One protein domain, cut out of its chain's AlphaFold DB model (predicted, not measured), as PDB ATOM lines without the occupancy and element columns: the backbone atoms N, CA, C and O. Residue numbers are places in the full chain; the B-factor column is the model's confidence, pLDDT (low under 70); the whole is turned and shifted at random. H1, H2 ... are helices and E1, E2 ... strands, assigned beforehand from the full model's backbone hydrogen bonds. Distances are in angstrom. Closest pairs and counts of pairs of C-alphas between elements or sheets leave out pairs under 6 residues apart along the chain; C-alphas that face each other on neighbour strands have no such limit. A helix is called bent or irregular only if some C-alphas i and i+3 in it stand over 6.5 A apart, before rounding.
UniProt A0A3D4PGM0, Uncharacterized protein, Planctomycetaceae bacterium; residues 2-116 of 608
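Overview. This is residues 2 to 116 of the 608 residues of an uncharacterized protein of Planctomycetaceae bacterium (UniProt A0A3D4PGM0). What is the picture? A strongly twisted sheet of four strands links two unlike ends: H2 packs along E1 and E2, with H1 at its last residues and H3 beyond, while H4 lies off at the other end, by E3 and E4. How is it built? The 115 printed residues include four named helices and four named strands, along the chain H1 E1 H2 H3 E2 E3 H4 E4; the sheet, E1 E2 E4 E3, and the class are mixed. How compact is it? It is loose, with a radius of gyration of the C-alphas of 17.2 A and spans of 47 by 38 by 28 A.

Arrangement. How do the strands pair? E1, residues 12 to 16, is parallel to E2, residues 61 to 65, at 23 degrees, with N 13 and O 61 within hydrogen-bond range at 2.9 A. E4, residues 110 to 115, is antiparallel to E2 at 136 degrees, N 64 to O 114 2.8 A, and to E3, residues 74 to 77, at 163 degrees, N 76 to O 111 2.9 A. Where are the helices? H2, residues 23 to 40, is on the sheet in two layers, over E1 and E2, at a height over the sheet of 10.4 A; E1, H2, H3 at residues 46 to 50, and E2 form a strand-helix-strand unit, parallel strands joined through helices, with a right-handed crossover. H1, residues 2 to 8, touches H2 residues 35 to 39 alone, the closest C-alphas, Val 2 and Ala 35, being 4.9 A apart. H4, residues 89 to 100, is irregular, C-alphas 92 and 95 being 7.2 A apart, and has 5 of 8 O i to N i+4 pairs within hydrogen-bond range; H1, H2 and H3 have every one.

Along the chain. Where does H1 begin? C-alpha 2 is at (221.773, 281.905, 266.620). Which elements are long? H2 measures 26.2 A, E4 16.9 A and H4 16.1 A. Where does E4 end? C-alpha 115 is at (235.654, 268.847, 260.786).

Size, cuts and confidence. Is there a cut? The printed part has no cut, and the link from E3 to H4 is long. Where is confidence low? pLDDT is under 70 at residues 68 to 69, 98 and 101 to 107.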
ATOM      1  N   VAL A   2     220.755 280.955 266.075       91.25
ATOM      2  CA  VAL A   2     221.773 281.905 266.620       91.25
ATOM      3  C   VAL A   2     221.555 282.218 268.107       91.25
ATOM      4  O   VAL A   2     222.491 282.125 268.899       91.25
ATOM      5  N   ARG A   3     220.305 282.529 268.487       92.00
ATOM      6  CA  ARG A   3     219.866 282.684 269.885       92.00
ATOM      7  C   ARG A   3     220.329 281.506 270.738       92.00
ATOM      8  O   ARG A   3     220.977 281.695 271.754       92.00
ATOM      9  N   ASP A   4     220.026 280.300 270.284       92.38
ATOM     10  CA  ASP A   4     220.171 279.070 271.057       92.38
ATOM     11  C   ASP A   4     221.657 278.689 271.221       92.38
ATOM     12  O   ASP A   4     222.055 278.239 272.291       92.38
ATOM     13  N   ILE A   5     222.514 279.005 270.239       92.94
ATOM     14  CA  ILE A   5     223.981 278.922 270.383       92.94
ATOM     15  C   ILE A   5     224.488 279.903 271.458       92.94
ATOM     16  O   ILE A   5     225.318 279.520 272.281       92.94
ATOM     17  N   ARG A   6     223.987 281.148 271.506       92.81
ATOM     18  CA  ARG A   6     224.362 282.122 272.557       92.81
ATOM     19  C   ARG A   6     223.773 281.775 273.941       92.81
ATOM     20  O   ARG A   6     224.381 282.127 274.954       92.81
ATOM     21  N   THR A   7     222.643 281.062 273.985       91.19
ATOM     22  CA  THR A   7     222.017 280.522 275.206       91.19
ATOM     23  C   THR A   7     222.803 279.339 275.774       91.19
ATOM     24  O   THR A   7     223.296 279.424 276.894       91.19
ATOM     25  N   TYR A   8     222.939 278.246 275.014       89.69
ATOM     26  CA  TYR A   8     223.542 276.993 275.492       89.69
ATOM     27  C   TYR A   8     225.074 276.995 275.474       89.69
ATOM     28  O   TYR A   8     225.689 276.137 276.098       89.69
ATOM     29  N   ARG A   9     225.694 277.944 274.757       89.94
ATOM     30  CA  ARG A   9     227.151 278.149 274.691       89.94
ATOM     31  C   ARG A   9     227.945 276.859 274.397       89.94
ATOM     32  O   ARG A   9     228.907 276.546 275.103       89.94
ATOM     33  N   PRO A  10     227.583 276.092 273.346       90.75
ATOM     34  CA  PRO A  10     228.248 274.832 273.042       90.75
ATOM     35  C   PRO A  10     229.725 275.065 272.701       90.75
ATOM     36  O   PRO A  10     230.067 275.910 271.868       90.75
ATOM     37  N   THR A  11     230.614 274.302 273.339       90.69
ATOM     38  CA  THR A  11     232.050 274.306 273.006       90.69
ATOM     39  C   THR A  11     232.301 273.573 271.688       90.69
ATOM     40  O   THR A  11     233.025 274.070 270.824       90.69
ATOM     41  N   VAL A  12     231.653 272.418 271.523       91.12
ATOM     42  CA  VAL A  12     231.599 271.639 270.284       91.12
ATOM     43  C   VAL A  12     230.140 271.560 269.849       91.12
ATOM     44  O   VAL A  12     229.266 271.363 270.692       91.12
ATOM     45  N   LEU A  13     229.882 271.709 268.553       92.12
ATOM     46  CA  LEU A  13     228.585 271.439 267.937       92.12
ATOM     47  C   LEU A  13     228.749 270.274 266.954       92.12
ATOM     48  O   LEU A  13     229.698 270.270 266.170       92.12
ATOM     49  N   VAL A  14     227.843 269.299 267.008       91.50
ATOM     50  CA  VAL A  14     227.803 268.142 266.102       91.50
ATOM     51  C   VAL A  14     226.490 268.191 265.328       91.50
ATOM     52  O   VAL A  14     225.447 268.455 265.925       91.50
ATOM     53  N   ILE A  15     226.551 267.957 264.021       91.50
ATOM     54  CA  ILE A  15     225.400 267.810 263.120       91.50
ATOM     55  C   ILE A  15     225.662 266.647 262.162       91.50
ATOM     56  O   ILE A  15     226.821 266.352 261.878       91.50
ATOM     57  N   ASP A  16     224.627 265.985 261.655       88.88
ATOM     58  CA  ASP A  16     224.797 264.942 260.638       88.88
ATOM     59  C   ASP A  16     225.195 265.534 259.275       88.88
ATOM     60  O   ASP A  16     224.800 266.647 258.919       88.88
ATOM     61  N   SER A  17     226.021 264.803 258.523       87.62
ATOM     62  CA  SER A  17     226.418 265.179 257.167       87.62
ATOM     63  C   SER A  17     225.307 264.805 256.179       87.62
ATOM     64  O   SER A  17     224.988 263.616 256.061       87.62
ATOM     65  N   PRO A  18     224.746 265.772 255.433       82.75
ATOM     66  CA  PRO A  18     223.716 265.502 254.440       82.75
ATOM     67  C   PRO A  18     224.286 264.794 253.206       82.75
ATOM     68  O   PRO A  18     225.498 264.737 252.977       82.75
ATOM     69  N   GLU A  19     223.382 264.260 252.395       76.31
ATOM     70  CA  GLU A  19     223.686 263.709 251.075       76.31
ATOM     71  C   GLU A  19     223.817 264.804 250.002       76.31
ATOM     72  O   GLU A  19     223.332 265.918 250.174       76.31
ATOM     73  N   SER A  20     224.400 264.484 248.840       72.69
ATOM     74  CA  SER A  20     224.426 265.411 247.692       72.69
ATOM     75  C   SER A  20     223.035 265.704 247.117       72.69
ATOM     76  O   SER A  20     222.824 266.774 246.546       72.69
ATOM     77  N   HIS A  21     222.100 264.765 247.274       72.94
ATOM     78  CA  HIS A  21     220.708 264.868 246.823       72.94
ATOM     79  C   HIS A  21     219.757 265.319 247.945       72.94
ATOM     80  O   HIS A  21     218.639 265.752 247.678       72.94
ATOM     81  N   ASP A  22     220.213 265.287 249.201       78.12
ATOM     82  CA  ASP A  22     219.466 265.774 250.361       78.12
ATOM     83  C   ASP A  22     219.553 267.306 250.441       78.12
ATOM     84  O   ASP A  22     220.310 267.905 251.210       78.12
ATOM     85  N   HIS A  23     218.770 267.966 249.591       81.00
ATOM     86  CA  HIS A  23     218.701 269.422 249.538       81.00
ATOM     87  C   HIS A  23     218.186 270.040 250.851       81.00
ATOM     88  O   HIS A  23     218.569 271.165 251.179       81.00
ATOM     89  N   ALA A  24     217.382 269.314 251.637       80.81
ATOM     90  CA  ALA A  24     216.895 269.773 252.935       80.81
ATOM     91  C   ALA A  24     218.017 269.781 253.987       80.81
ATOM     92  O   ALA A  24     218.278 270.815 254.607       80.81
ATOM     93  N   GLY A  25     218.744 268.674 254.138       83.25
ATOM     94  CA  GLY A  25     219.903 268.571 255.021       83.25
ATOM     95  C   GLY A  25     221.048 269.500 254.611       83.25
ATOM     96  O   GLY A  25     221.674 270.113 255.475       83.25
ATOM     97  N   LEU A  26     221.276 269.709 253.308       87.00
ATOM     98  CA  LEU A  26     222.228 270.712 252.806       87.00
ATOM     99  C   LEU A  26     221.847 272.139 253.236       87.00
ATOM    100  O   LEU A  26     222.718 272.902 253.662       87.00
ATOM    101  N   LEU A  27     220.560 272.501 253.181       88.50
ATOM    102  CA  LEU A  27     220.072 273.786 253.693       88.50
ATOM    103  C   LEU A  27     220.206 273.884 255.222       88.50
ATOM    104  O   LEU A  27     220.600 274.936 255.728       88.50
ATOM    105  N   ILE A  28     219.957 272.796 255.959       88.75
ATOM    106  CA  ILE A  28     220.153 272.735 257.416       88.75
ATOM    107  C   ILE A  28     221.635 272.929 257.773       88.75
ATOM    108  O   ILE A  28     221.941 273.787 258.605       88.75
ATOM    109  N   GLN A  29     222.570 272.235 257.112       90.06
ATOM    110  CA  GLN A  29     224.010 272.426 257.326       90.06
ATOM    111  C   GLN A  29     224.417 273.881 257.053       90.06
ATOM    112  O   GLN A  29     225.075 274.506 257.887       90.06
ATOM    113  N   GLN A  30     223.996 274.454 255.921       90.31
ATOM    114  CA  GLN A  30     224.294 275.850 255.582       90.31
ATOM    115  C   GLN A  30     223.702 276.832 256.603       90.31
ATOM    116  O   GLN A  30     224.347 277.827 256.948       90.31
ATOM    117  N   ALA A  31     222.505 276.562 257.128       91.69
ATOM    118  CA  ALA A  31     221.902 277.358 258.189       91.69
ATOM    119  C   ALA A  31     222.701 277.257 259.501       91.69
ATOM    120  O   ALA A  31     222.909 278.281 260.155       91.69
ATOM    121  N   VAL A  32     223.190 276.068 259.875       93.31
ATOM    122  CA  VAL A  32     224.027 275.859 261.072       93.31
ATOM    123  C   VAL A  32     225.373 276.568 260.932       93.31
ATOM    124  O   VAL A  32     225.753 277.318 261.830       93.31
ATOM    125  N   GLU A  33     226.073 276.411 259.806       92.31
ATOM    126  CA  GLU A  33     227.360 277.077 259.561       92.31
ATOM    127  C   GLU A  33     227.227 278.610 259.603       92.31
ATOM    128  O   GLU A  33     228.023 279.297 260.251       92.31
ATOM    129  N   ASN A  34     226.164 279.158 259.004       93.31
ATOM    130  CA  ASN A  34     225.853 280.582 259.120       93.31
ATOM    131  C   ASN A  34     225.479 280.992 260.552       93.31
ATOM    132  O   ASN A  34     225.901 282.056 261.006       93.31
ATOM    133  N   ALA A  35     224.736 280.166 261.290       93.56
ATOM    134  CA  ALA A  35     224.367 280.466 262.668       93.56
ATOM    135  C   ALA A  35     225.575 280.459 263.618       93.56
ATOM    136  O   ALA A  35     225.652 281.325 264.486       93.56
ATOM    137  N   VAL A  36     226.540 279.552 263.432       94.00
ATOM    138  CA  VAL A  36     227.814 279.535 264.174       94.00
ATOM    139  C   VAL A  36     228.623 280.805 263.895       94.00
ATOM    140  O   VAL A  36     229.103 281.445 264.832       94.00
ATOM    141  N   ARG A  37     228.712 281.224 262.624       93.12
ATOM    142  CA  ARG A  37     229.382 282.470 262.213       93.12
ATOM    143  C   ARG A  37     228.745 283.712 262.849       93.12
ATOM    144  O   ARG A  37     229.458 284.545 263.399       93.12
ATOM    145  N   LEU A  38     227.415 283.820 262.812       92.81
ATOM    146  CA  LEU A  38     226.666 284.956 263.371       92.81
ATOM    147  C   LEU A  38     226.599 284.938 264.910       92.81
ATOM    148  O   LEU A  38     226.536 285.992 265.535       92.81
ATOM    149  N   ALA A  39     226.646 283.767 265.552       93.06
ATOM    150  CA  ALA A  39     226.664 283.678 267.013       93.06
ATOM    151  C   ALA A  39     227.931 284.302 267.617       93.06
ATOM    152  O   ALA A  39     227.832 284.934 268.671       93.06
ATOM    153  N   ALA A  40     229.074 284.172 266.930       92.38
ATOM    154  CA  ALA A  40     230.375 284.697 267.346       92.38
ATOM    155  C   ALA A  40     230.580 286.201 267.066       92.38
ATOM    156  O   ALA A  40     231.443 286.820 267.688       92.38
ATOM    157  N   ASP A  41     229.819 286.784 266.139       91.50
ATOM    158  CA  ASP A  41     229.911 288.197 265.754       91.50
ATOM    159  C   ASP A  41     229.116 289.090 266.725       91.50
ATOM    160  O   ASP A  41     227.941 288.844 266.996       91.50
ATOM    161  N   VAL A  42     229.759 290.139 267.245       86.38
ATOM    162  CA  VAL A  42     229.160 291.120 268.170       86.38
ATOM    163  C   VAL A  42     228.147 292.032 267.468       86.38
ATOM    164  O   VAL A  42     227.197 292.498 268.086       86.38
ATOM    165  N   THR A  43     228.329 292.283 266.171       87.56
ATOM    166  CA  THR A  43     227.464 293.158 265.365       87.56
ATOM    167  C   THR A  43     226.237 292.434 264.807       87.56
ATOM    168  O   THR A  43     225.241 293.071 264.461       87.56
ATOM    169  N   ALA A  44     226.268 291.099 264.758       83.19
ATOM    170  CA  ALA A  44     225.159 290.284 264.284       83.19
ATOM    171  C   ALA A  44     224.041 290.162 265.335       83.19
ATOM    172  O   ALA A  44     224.285 289.774 266.481       83.19
ATOM    173  N   MET A  45     222.795 290.409 264.912       83.38
ATOM    174  CA  MET A  45     221.585 290.322 265.748       83.38
ATOM    175  C   MET A  45     221.713 291.100 267.079       83.38
ATOM    176  O   MET A  45     221.717 290.481 268.151       83.38
ATOM    177  N   PRO A  46     221.813 292.445 267.032       83.06
ATOM    178  CA  PRO A  46     221.983 293.280 268.224       83.06
ATOM    179  C   PRO A  46     220.818 293.150 269.216       83.06
ATOM    180  O   PRO A  46     221.041 293.244 270.421       83.06
ATOM    181  N   ASP A  47     219.607 292.844 268.742       84.69
ATOM    182  CA  ASP A  47     218.423 292.608 269.580       84.69
ATOM    183  C   ASP A  47     218.600 291.468 270.593       84.69
ATOM    184  O   ASP A  47     218.091 291.543 271.707       84.69
ATOM    185  N   LEU A  48     219.385 290.435 270.265       84.31
ATOM    186  CA  LEU A  48     219.704 289.369 271.224       84.31
ATOM    187  C   LEU A  48     220.579 289.887 272.378       84.31
ATOM    188  O   LEU A  48     220.502 289.387 273.496       84.31
ATOM    189  N   GLN A  49     221.409 290.900 272.134       79.69
ATOM    190  CA  GLN A  49     222.239 291.491 273.177       79.69
ATOM    191  C   GLN A  49     221.476 292.558 273.975       79.69
ATOM    192  O   GLN A  49     221.616 292.603 275.195       79.69
ATOM    193  N   SER A  50     220.655 293.387 273.320       83.69
ATOM    194  CA  SER A  50     219.913 294.474 273.976       83.69
ATOM    195  C   SER A  50     218.641 294.014 274.695       83.69
ATOM    196  O   SER A  50     218.331 294.555 275.753       83.69
ATOM    197  N   GLN A  51     217.920 293.022 274.159       86.31
ATOM    198  CA  GLN A  51     216.629 292.574 274.698       86.31
ATOM    199  C   GLN A  51     216.750 291.318 275.577       86.31
ATOM    200  O   GLN A  51     216.003 291.185 276.544       86.31
ATOM    201  N   THR A  52     217.681 290.399 275.279       85.38
ATOM    202  CA  THR A  52     217.828 289.126 276.024       85.38
ATOM    203  C   THR A  52     219.179 288.936 276.722       85.38
ATOM    204  O   THR A  52     219.414 287.884 277.314       85.38
ATOM    205  N   MET A  53     220.064 289.945 276.702       87.50
ATOM    206  CA  MET A  53     221.416 289.908 277.298       87.50
ATOM    207  C   MET A  53     222.286 288.715 276.840       87.50
ATOM    208  O   MET A  53     223.257 288.338 277.504       87.50
ATOM    209  N   LEU A  54     221.976 288.124 275.681       90.44
ATOM    210  CA  LEU A  54     222.713 286.995 275.122       90.44
ATOM    211  C   LEU A  54     224.003 287.478 274.454       90.44
ATOM    212  O   LEU A  54     224.030 287.848 273.277       90.44
ATOM    213  N   ALA A  55     225.083 287.449 275.235       90.69
ATOM    214  CA  ALA A  55     226.436 287.735 274.776       90.69
ATOM    215  C   ALA A  55     226.841 286.851 273.570       90.69
ATOM    216  O   ALA A  55     226.466 285.674 273.523       90.69
ATOM    217  N   PRO A  56     227.632 287.380 272.616       91.94
ATOM    218  CA  PRO A  56     228.199 286.601 271.518       91.94
ATOM    219  C   PRO A  56     228.996 285.388 272.005       91.94
ATOM    220  O   PRO A  56     229.699 285.453 273.015       91.94
ATOM    221  N   TRP A  57     228.903 284.281 271.269       92.75
ATOM    222  CA  TRP A  57     229.550 283.018 271.613       92.75
ATOM    223  C   TRP A  57     230.235 282.392 270.402       92.75
ATOM    224  O   TRP A  57     229.601 282.141 269.377       92.75
ATOM    225  N   LYS A  58     231.531 282.094 270.538       92.75
ATOM    226  CA  LYS A  58     232.313 281.394 269.518       92.75
ATOM    227  C   LYS A  58     232.400 279.906 269.850       92.75
ATOM    228  O   LYS A  58     233.163 279.505 270.725       92.75
ATOM    229  N   VAL A  59     231.662 279.091 269.097       92.31
ATOM    230  CA  VAL A  59     231.833 277.628 269.091       92.31
ATOM    231  C   VAL A  59     233.283 277.308 268.705       92.31
ATOM    232  O   VAL A  59     233.814 277.878 267.750       92.31
ATOM    233  N   SER A  60     233.943 276.426 269.459       91.00
ATOM    234  CA  SER A  60     235.363 276.105 269.243       91.00
ATOM    235  C   SER A  60     235.576 275.068 268.141       91.00
ATOM    236  O   SER A  60     236.621 275.079 267.492       91.00
ATOM    237  N   ARG A  61     234.595 274.185 267.911       92.12
ATOM    238  CA  ARG A  61     234.630 273.164 266.856       92.12
ATOM    239  C   ARG A  61     233.223 272.819 266.364       92.12
ATOM    240  O   ARG A  61     232.345 272.532 267.173       92.12
ATOM    241  N   LEU A  62     233.028 272.824 265.050       93.38
ATOM    242  CA  LEU A  62     231.854 272.289 264.366       93.38
ATOM    243  C   LEU A  62     232.247 270.977 263.679       93.38
ATOM    244  O   LEU A  62     233.210 270.930 262.909       93.38
ATOM    245  N   VAL A  63     231.504 269.919 263.980       93.25
ATOM    246  CA  VAL A  63     231.764 268.550 263.535       93.25
ATOM    247  C   VAL A  63     230.577 268.053 262.717       93.25
ATOM    248  O   VAL A  63     229.428 268.217 263.125       93.25
ATOM    249  N   LEU A  64     230.868 267.432 261.580       91.88
ATOM    250  CA  LEU A  64     229.910 266.724 260.742       91.88
ATOM    251  C   LEU A  64     230.012 265.229 261.069       91.88
ATOM    252  O   LEU A  64     231.105 264.669 261.008       91.88
ATOM    253  N   ARG A  65     228.908 264.580 261.441       91.00
ATOM    254  CA  ARG A  65     228.821 263.123 261.614       91.00
ATOM    255  C   ARG A  65     228.640 262.492 260.239       91.00
ATOM    256  O   ARG A  65     227.647 262.738 259.561       91.00
ATOM    257  N   ASN A  66     229.640 261.734 259.806       88.75
ATOM    258  CA  ASN A  66     229.637 261.070 258.510       88.75
ATOM    259  C   ASN A  66     228.701 259.855 258.553       88.75
ATOM    260  O   ASN A  66     228.430 259.297 259.619       88.75
ATOM    261  N   ARG A  67     228.249 259.394 257.383       74.81
ATOM    262  CA  ARG A  67     227.455 258.162 257.303       74.81
ATOM    263  C   ARG A  67     228.313 256.927 257.591       74.81
ATOM    264  O   ARG A  67     229.528 256.928 257.384       74.81
ATOM    265  N   ALA A  68     227.669 255.854 258.050       68.50
ATOM    266  CA  ALA A  68     228.337 254.584 258.328       68.50
ATOM    267  C   ALA A  68     229.145 254.098 257.107       68.50
ATOM    268  O   ALA A  68     228.647 254.086 255.984       68.50
ATOM    269  N   GLY A  69     230.404 253.715 257.330       65.38
ATOM    270  CA  GLY A  69     231.324 253.268 256.275       65.38
ATOM    271  C   GLY A  69     232.101 254.378 255.552       65.38
ATOM    272  O   GLY A  69     233.100 254.069 254.906       65.38
ATOM    273  N   GLN A  70     231.727 255.656 255.687       75.25
ATOM    274  CA  GLN A  70     232.572 256.765 255.224       75.25
ATOM    275  C   GLN A  70     233.733 257.016 256.202       75.25
ATOM    276  O   GLN A  70     233.589 256.852 257.413       75.25
ATOM    277  N   GLY A  71     234.891 257.420 255.669       76.62
ATOM    278  CA  GLY A  71     236.036 257.885 256.462       76.62
ATOM    279  C   GLY A  71     235.959 259.382 256.788       76.62
ATOM    280  O   GLY A  71     235.180 260.112 256.181       76.62
ATOM    281  N   GLY A  72     236.792 259.846 257.723       84.00
ATOM    282  CA  GLY A  72     236.794 261.227 258.216       84.00
ATOM    283  C   GLY A  72     237.994 261.539 259.111       84.00
ATOM    284  O   GLY A  72     238.817 260.665 259.382       84.00
ATOM    285  N   ASP A  73     238.078 262.790 259.572       86.44
ATOM    286  CA  ASP A  73     239.172 263.322 260.403       86.44
ATOM    287  C   ASP A  73     239.247 262.692 261.807       86.44
ATOM    288  O   ASP A  73     240.302 262.701 262.442       86.44
ATOM    289  N   LEU A  74     238.122 262.166 262.296       89.31
ATOM    290  CA  LEU A  74     237.987 261.434 263.551       89.31
ATOM    291  C   LEU A  74     237.154 260.168 263.308       89.31
ATOM    292  O   LEU A  74     236.165 260.186 262.572       89.31
ATOM    293  N   VAL A  75     237.539 259.067 263.950       88.44
ATOM    294  CA  VAL A  75     236.751 257.830 264.021       88.44
ATOM    295  C   VAL A  75     236.729 257.381 265.475       88.44
ATOM    296  O   VAL A  75     237.788 257.257 266.088       88.44
ATOM    297  N   LEU A  76     235.536 257.152 266.015       87.19
ATOM    298  CA  LEU A  76     235.326 256.608 267.353       87.19
ATOM    299  C   LEU A  76     234.979 255.121 267.243       87.19
ATOM    300  O   LEU A  76     234.154 254.747 266.409       87.19
ATOM    301  N   ASP A  77     235.593 254.284 268.079       85.31
ATOM    302  CA  ASP A  77     235.164 252.901 268.289       85.31
ATOM    303  C   ASP A  77     234.239 252.859 269.503       85.31
ATOM    304  O   ASP A  77     234.658 253.060 270.641       85.31
ATOM    305  N   ASN A  78     232.962 252.569 269.277       84.50
ATOM    306  CA  ASN A  78     231.995 252.516 270.366       84.50
ATOM    307  C   ASN A  78     232.213 251.285 271.275       84.50
ATOM    308  O   ASN A  78     231.616 251.189 272.343       84.50
ATOM    309  N   ASN A  79     233.095 250.351 270.916       80.06
ATOM    310  CA  ASN A  79     233.497 249.250 271.791       80.06
ATOM    311  C   ASN A  79     234.655 249.622 272.737       80.06
ATOM    312  O   ASN A  79     235.009 248.795 273.581       80.06
ATOM    313  N   ASP A  80     235.221 250.834 272.640       83.75
ATOM    314  CA  ASP A  80     236.248 251.312 273.571       83.75
ATOM    315  C   ASP A  80     235.744 251.254 275.021       83.75
ATOM    316  O   ASP A  80     234.595 251.586 275.334       83.75
ATOM    317  N   TYR A  81     236.614 250.781 275.915       83.81
ATOM    318  CA  TYR A  81     236.254 250.461 277.290       83.81
ATOM    319  C   TYR A  81     236.372 251.680 278.208       83.81
ATOM    320  O   TYR A  81     237.436 252.279 278.356       83.81
ATOM    321  N   LEU A  82     235.269 252.040 278.863       82.69
ATOM    322  CA  LEU A  82     235.213 253.129 279.828       82.69
ATOM    323  C   LEU A  82     235.458 252.569 281.230       82.69
ATOM    324  O   LEU A  82     234.508 252.211 281.927       82.69
ATOM    325  N   THR A  83     236.716 252.537 281.674       79.31
ATOM    326  CA  THR A  83     237.119 251.991 282.988       79.31
ATOM    327  C   THR A  83     236.303 252.580 284.148       79.31
ATOM    328  O   THR A  83     235.884 251.858 285.044       79.31
ATOM    329  N   GLY A  84     235.980 253.880 284.094       76.62
ATOM    330  CA  GLY A  84     235.149 254.567 285.099       76.62
ATOM    331  C   GLY A  84     233.644 254.271 285.061       76.62
ATOM    332  O   GLY A  84     232.919 254.782 285.908       76.62
ATOM    333  N   LEU A  85     233.166 253.481 284.093       78.88
ATOM    334  CA  LEU A  85     231.794 252.949 284.012       78.88
ATOM    335  C   LEU A  85     231.768 251.409 283.896       78.88
ATOM    336  O   LEU A  85     230.695 250.834 283.707       78.88
ATOM    337  N   GLN A  86     232.938 250.765 283.961       78.25
ATOM    338  CA  GLN A  86     233.193 249.328 283.807       78.25
ATOM    339  C   GLN A  86     232.543 248.650 282.578       78.25
ATOM    340  O   GLN A  86     232.239 247.456 282.589       78.25
ATOM    341  N   GLN A  87     232.337 249.395 281.487       79.38
ATOM    342  CA  GLN A  87     231.651 248.919 280.277       79.38
ATOM    343  C   GLN A  87     232.119 249.667 279.019       79.38
ATOM    344  O   GLN A  87     232.777 250.699 279.121       79.38
ATOM    345  N   SER A  88     231.768 249.176 277.827       81.62
ATOM    346  CA  SER A  88     232.052 249.884 276.570       81.62
ATOM    347  C   SER A  88     231.180 251.136 276.389       81.62
ATOM    348  O   SER A  88     230.084 251.225 276.954       81.62
ATOM    349  N   VAL A  89     231.624 252.086 275.555       84.94
ATOM    350  CA  VAL A  89     230.817 253.260 275.151       84.94
ATOM    351  C   VAL A  89     229.435 252.826 274.630       84.94
ATOM    352  O   VAL A  89     228.419 253.400 275.017       84.94
ATOM    353  N   ARG A  90     229.378 251.760 273.823       80.94
ATOM    354  CA  ARG A  90     228.171 251.178 273.212       80.94
ATOM    355  C   ARG A  90     227.194 250.627 274.250       80.94
ATOM    356  O   ARG A  90     225.996 250.894 274.148       80.94
ATOM    357  N   SER A  91     227.686 249.923 275.274       77.81
ATOM    358  CA  SER A  91     226.855 249.478 276.403       77.81
ATOM    359  C   SER A  91     226.328 250.659 277.223       77.81
ATOM    360  O   SER A  91     225.133 250.699 277.516       77.81
ATOM    361  N   ALA A  92     227.181 251.647 277.520       83.25
ATOM    362  CA  ALA A  92     226.795 252.833 278.288       83.25
ATOM    363  C   ALA A  92     225.768 253.711 277.548       83.25
ATOM    364  O   ALA A  92     224.887 254.295 278.178       83.25
ATOM    365  N   ALA A  93     225.865 253.795 276.217       83.44
ATOM    366  CA  ALA A  93     224.971 254.587 275.377       83.44
ATOM    367  C   ALA A  93     223.646 253.879 275.040       83.44
ATOM    368  O   ALA A  93     222.644 254.565 274.846       83.44
ATOM    369  N   SER A  94     223.600 252.538 274.992       76.88
ATOM    370  CA  SER A  94     222.417 251.751 274.581       76.88
ATOM    371  C   SER A  94     221.077 252.180 275.210       76.88
ATOM    372  O   SER A  94     220.086 252.228 274.476       76.88
ATOM    373  N   PRO A  95     220.975 252.500 276.521       75.69
ATOM    374  CA  PRO A  95     219.711 252.946 277.110       75.69
ATOM    375  C   PRO A  95     219.210 254.269 276.521       75.69
ATOM    376  O   PRO A  95     218.019 254.409 276.274       75.69
ATOM    377  N   SER A  96     220.107 255.224 276.256       81.25
ATOM    378  CA  SER A  96     219.759 256.508 275.635       81.25
ATOM    379  C   SER A  96     219.585 256.394 274.122       81.25
ATOM    380  O   SER A  96     218.726 257.066 273.563       81.25
ATOM    381  N   TYR A  97     220.357 255.525 273.462       76.25
ATOM    382  CA  TYR A  97     220.277 255.300 272.018       76.25
ATOM    383  C   TYR A  97     218.873 254.827 271.609       76.25
ATOM    384  O   TYR A  97     218.262 255.413 270.721       76.25
ATOM    385  N   ARG A  98     218.310 253.864 272.355       69.88
ATOM    386  CA  ARG A  98     216.942 253.344 272.170       69.88
ATOM    387  C   ARG A  98     215.821 254.370 272.353       69.88
ATOM    388  O   ARG A  98     214.729 254.157 271.843       69.88
ATOM    389  N   LEU A  99     216.066 255.460 273.086       70.88
ATOM    390  CA  LEU A  99     215.098 256.553 273.255       70.88
ATOM    391  C   LEU A  99     215.130 257.556 272.091       70.88
ATOM    392  O   LEU A  99     214.191 258.327 271.931       70.88
ATOM    393  N   ILE A 100     216.214 257.569 271.309       73.31
ATOM    394  CA  ILE A 100     216.414 258.467 270.161       73.31
ATOM    395  C   ILE A 100     216.112 257.734 268.847       73.31
ATOM    396  O   ILE A 100     215.595 258.339 267.914       73.31
ATOM    397  N   GLN A 101     216.414 256.436 268.780       65.19
ATOM    398  CA  GLN A 101     216.106 255.560 267.651       65.19
ATOM    399  C   GLN A 101     215.357 254.312 268.150       65.19
ATOM    400  O   GLN A 101     215.997 253.331 268.546       65.19
ATOM    401  N   PRO A 102     214.009 254.331 268.140       52.69
ATOM    402  CA  PRO A 102     213.196 253.125 268.283       52.69
ATOM    403  C   PRO A 102     213.653 252.032 267.298       52.69
ATOM    404  O   PRO A 102     214.177 252.331 266.227       52.69
ATOM    405  N   GLY A 103     213.534 250.759 267.686       52.59
ATOM    406  CA  GLY A 103     214.016 249.607 266.902       52.59
ATOM    407  C   GLY A 103     215.533 249.337 266.963       52.59
ATOM    408  O   GLY A 103     215.960 248.185 266.856       52.59
ATOM    409  N   LEU A 104     216.380 250.344 267.216       60.00
ATOM    410  CA  LEU A 104     217.842 250.179 267.272       60.00
ATOM    411  C   LEU A 104     218.368 250.042 268.712       60.00
ATOM    412  O   LEU A 104     218.580 251.016 269.434       60.00
ATOM    413  N   VAL A 105     218.633 248.799 269.133       60.16
ATOM    414  CA  VAL A 105     219.035 248.480 270.519       60.16
ATOM    415  C   VAL A 105     220.455 248.922 270.898       60.16
ATOM    416  O   VAL A 105     220.701 249.251 272.066       60.16
ATOM    417  N   THR A 106     221.376 249.010 269.936       65.31
ATOM    418  CA  THR A 106     222.704 249.613 270.130       65.31
ATOM    419  C   THR A 106     223.147 250.425 268.923       65.31
ATOM    420  O   THR A 106     222.787 250.138 267.781       65.31
ATOM    421  N   GLY A 107     223.977 251.437 269.189       68.69
ATOM    422  CA  GLY A 107     224.615 252.229 268.146       68.69
ATOM    423  C   GLY A 107     225.628 251.433 267.311       68.69
ATOM    424  O   GLY A 107     226.018 250.314 267.678       68.69
ATOM    425  N   PRO A 108     226.082 252.000 266.180       75.44
ATOM    426  CA  PRO A 108     227.063 251.369 265.301       75.44
ATOM    427  C   PRO A 108     228.399 251.109 266.014       75.44
ATOM    428  O   PRO A 108     228.753 251.785 266.980       75.44
ATOM    429  N   LEU A 109     229.162 250.129 265.513       76.62
ATOM    430  CA  LEU A 109     230.472 249.754 266.069       76.62
ATOM    431  C   LEU A 109     231.503 250.882 265.948       76.62
ATOM    432  O   LEU A 109     232.307 251.066 266.853       76.62
ATOM    433  N   PHE A 110     231.453 251.629 264.845       82.69
ATOM    434  CA  PHE A 110     232.315 252.773 264.582       82.69
ATOM    435  C   PHE A 110     231.472 253.936 264.073       82.69
ATOM    436  O   PHE A 110     230.565 253.727 263.263       82.69
ATOM    437  N   GLU A 111     231.815 255.152 264.486       86.56
ATOM    438  CA  GLU A 111     231.264 256.388 263.926       86.56
ATOM    439  C   GLU A 111     232.401 257.265 263.415       86.56
ATOM    440  O   GLU A 111     233.417 257.438 264.089       86.56
ATOM    441  N   SER A 112     232.242 257.798 262.205       90.50
ATOM    442  CA  SER A 112     233.219 258.690 261.587       90.50
ATOM    443  C   SER A 112     232.699 260.120 261.569       90.50
ATOM    444  O   SER A 112     231.500 260.362 261.440       90.50
ATOM    445  N   TYR A 113     233.617 261.069 261.696       92.44
ATOM    446  CA  TYR A 113     233.322 262.484 261.791       92.44
ATOM    447  C   TYR A 113     234.332 263.302 260.987       92.44
ATOM    448  O   TYR A 113     235.531 263.023 261.015       92.44
ATOM    449  N   SER A 114     233.849 264.344 260.317       91.25
ATOM    450  CA  SER A 114     234.662 265.332 259.600       91.25
ATOM    451  C   SER A 114     234.585 266.693 260.291       91.25
ATOM    452  O   SER A 114     233.557 267.054 260.865       91.25
ATOM    453  N   ILE A 115     235.648 267.489 260.234       90.75
ATOM    454  CA  ILE A 115     235.654 268.847 260.786       90.75
ATOM    455  C   ILE A 115     235.149 269.838 259.733       90.75
ATOM    456  O   ILE A 115     235.675 269.905 258.621       90.75
ATOM    457  N   SER A 116     234.146 270.654 260.077       89.06
ATOM    458  CA  SER A 116     233.675 271.694 259.155       89.06
ATOM    459  C   SER A 116     234.765 272.746 258.925       89.06
ATOM    460  O   SER A 116     235.448 273.200 259.850       89.06
TER     461      SER A 116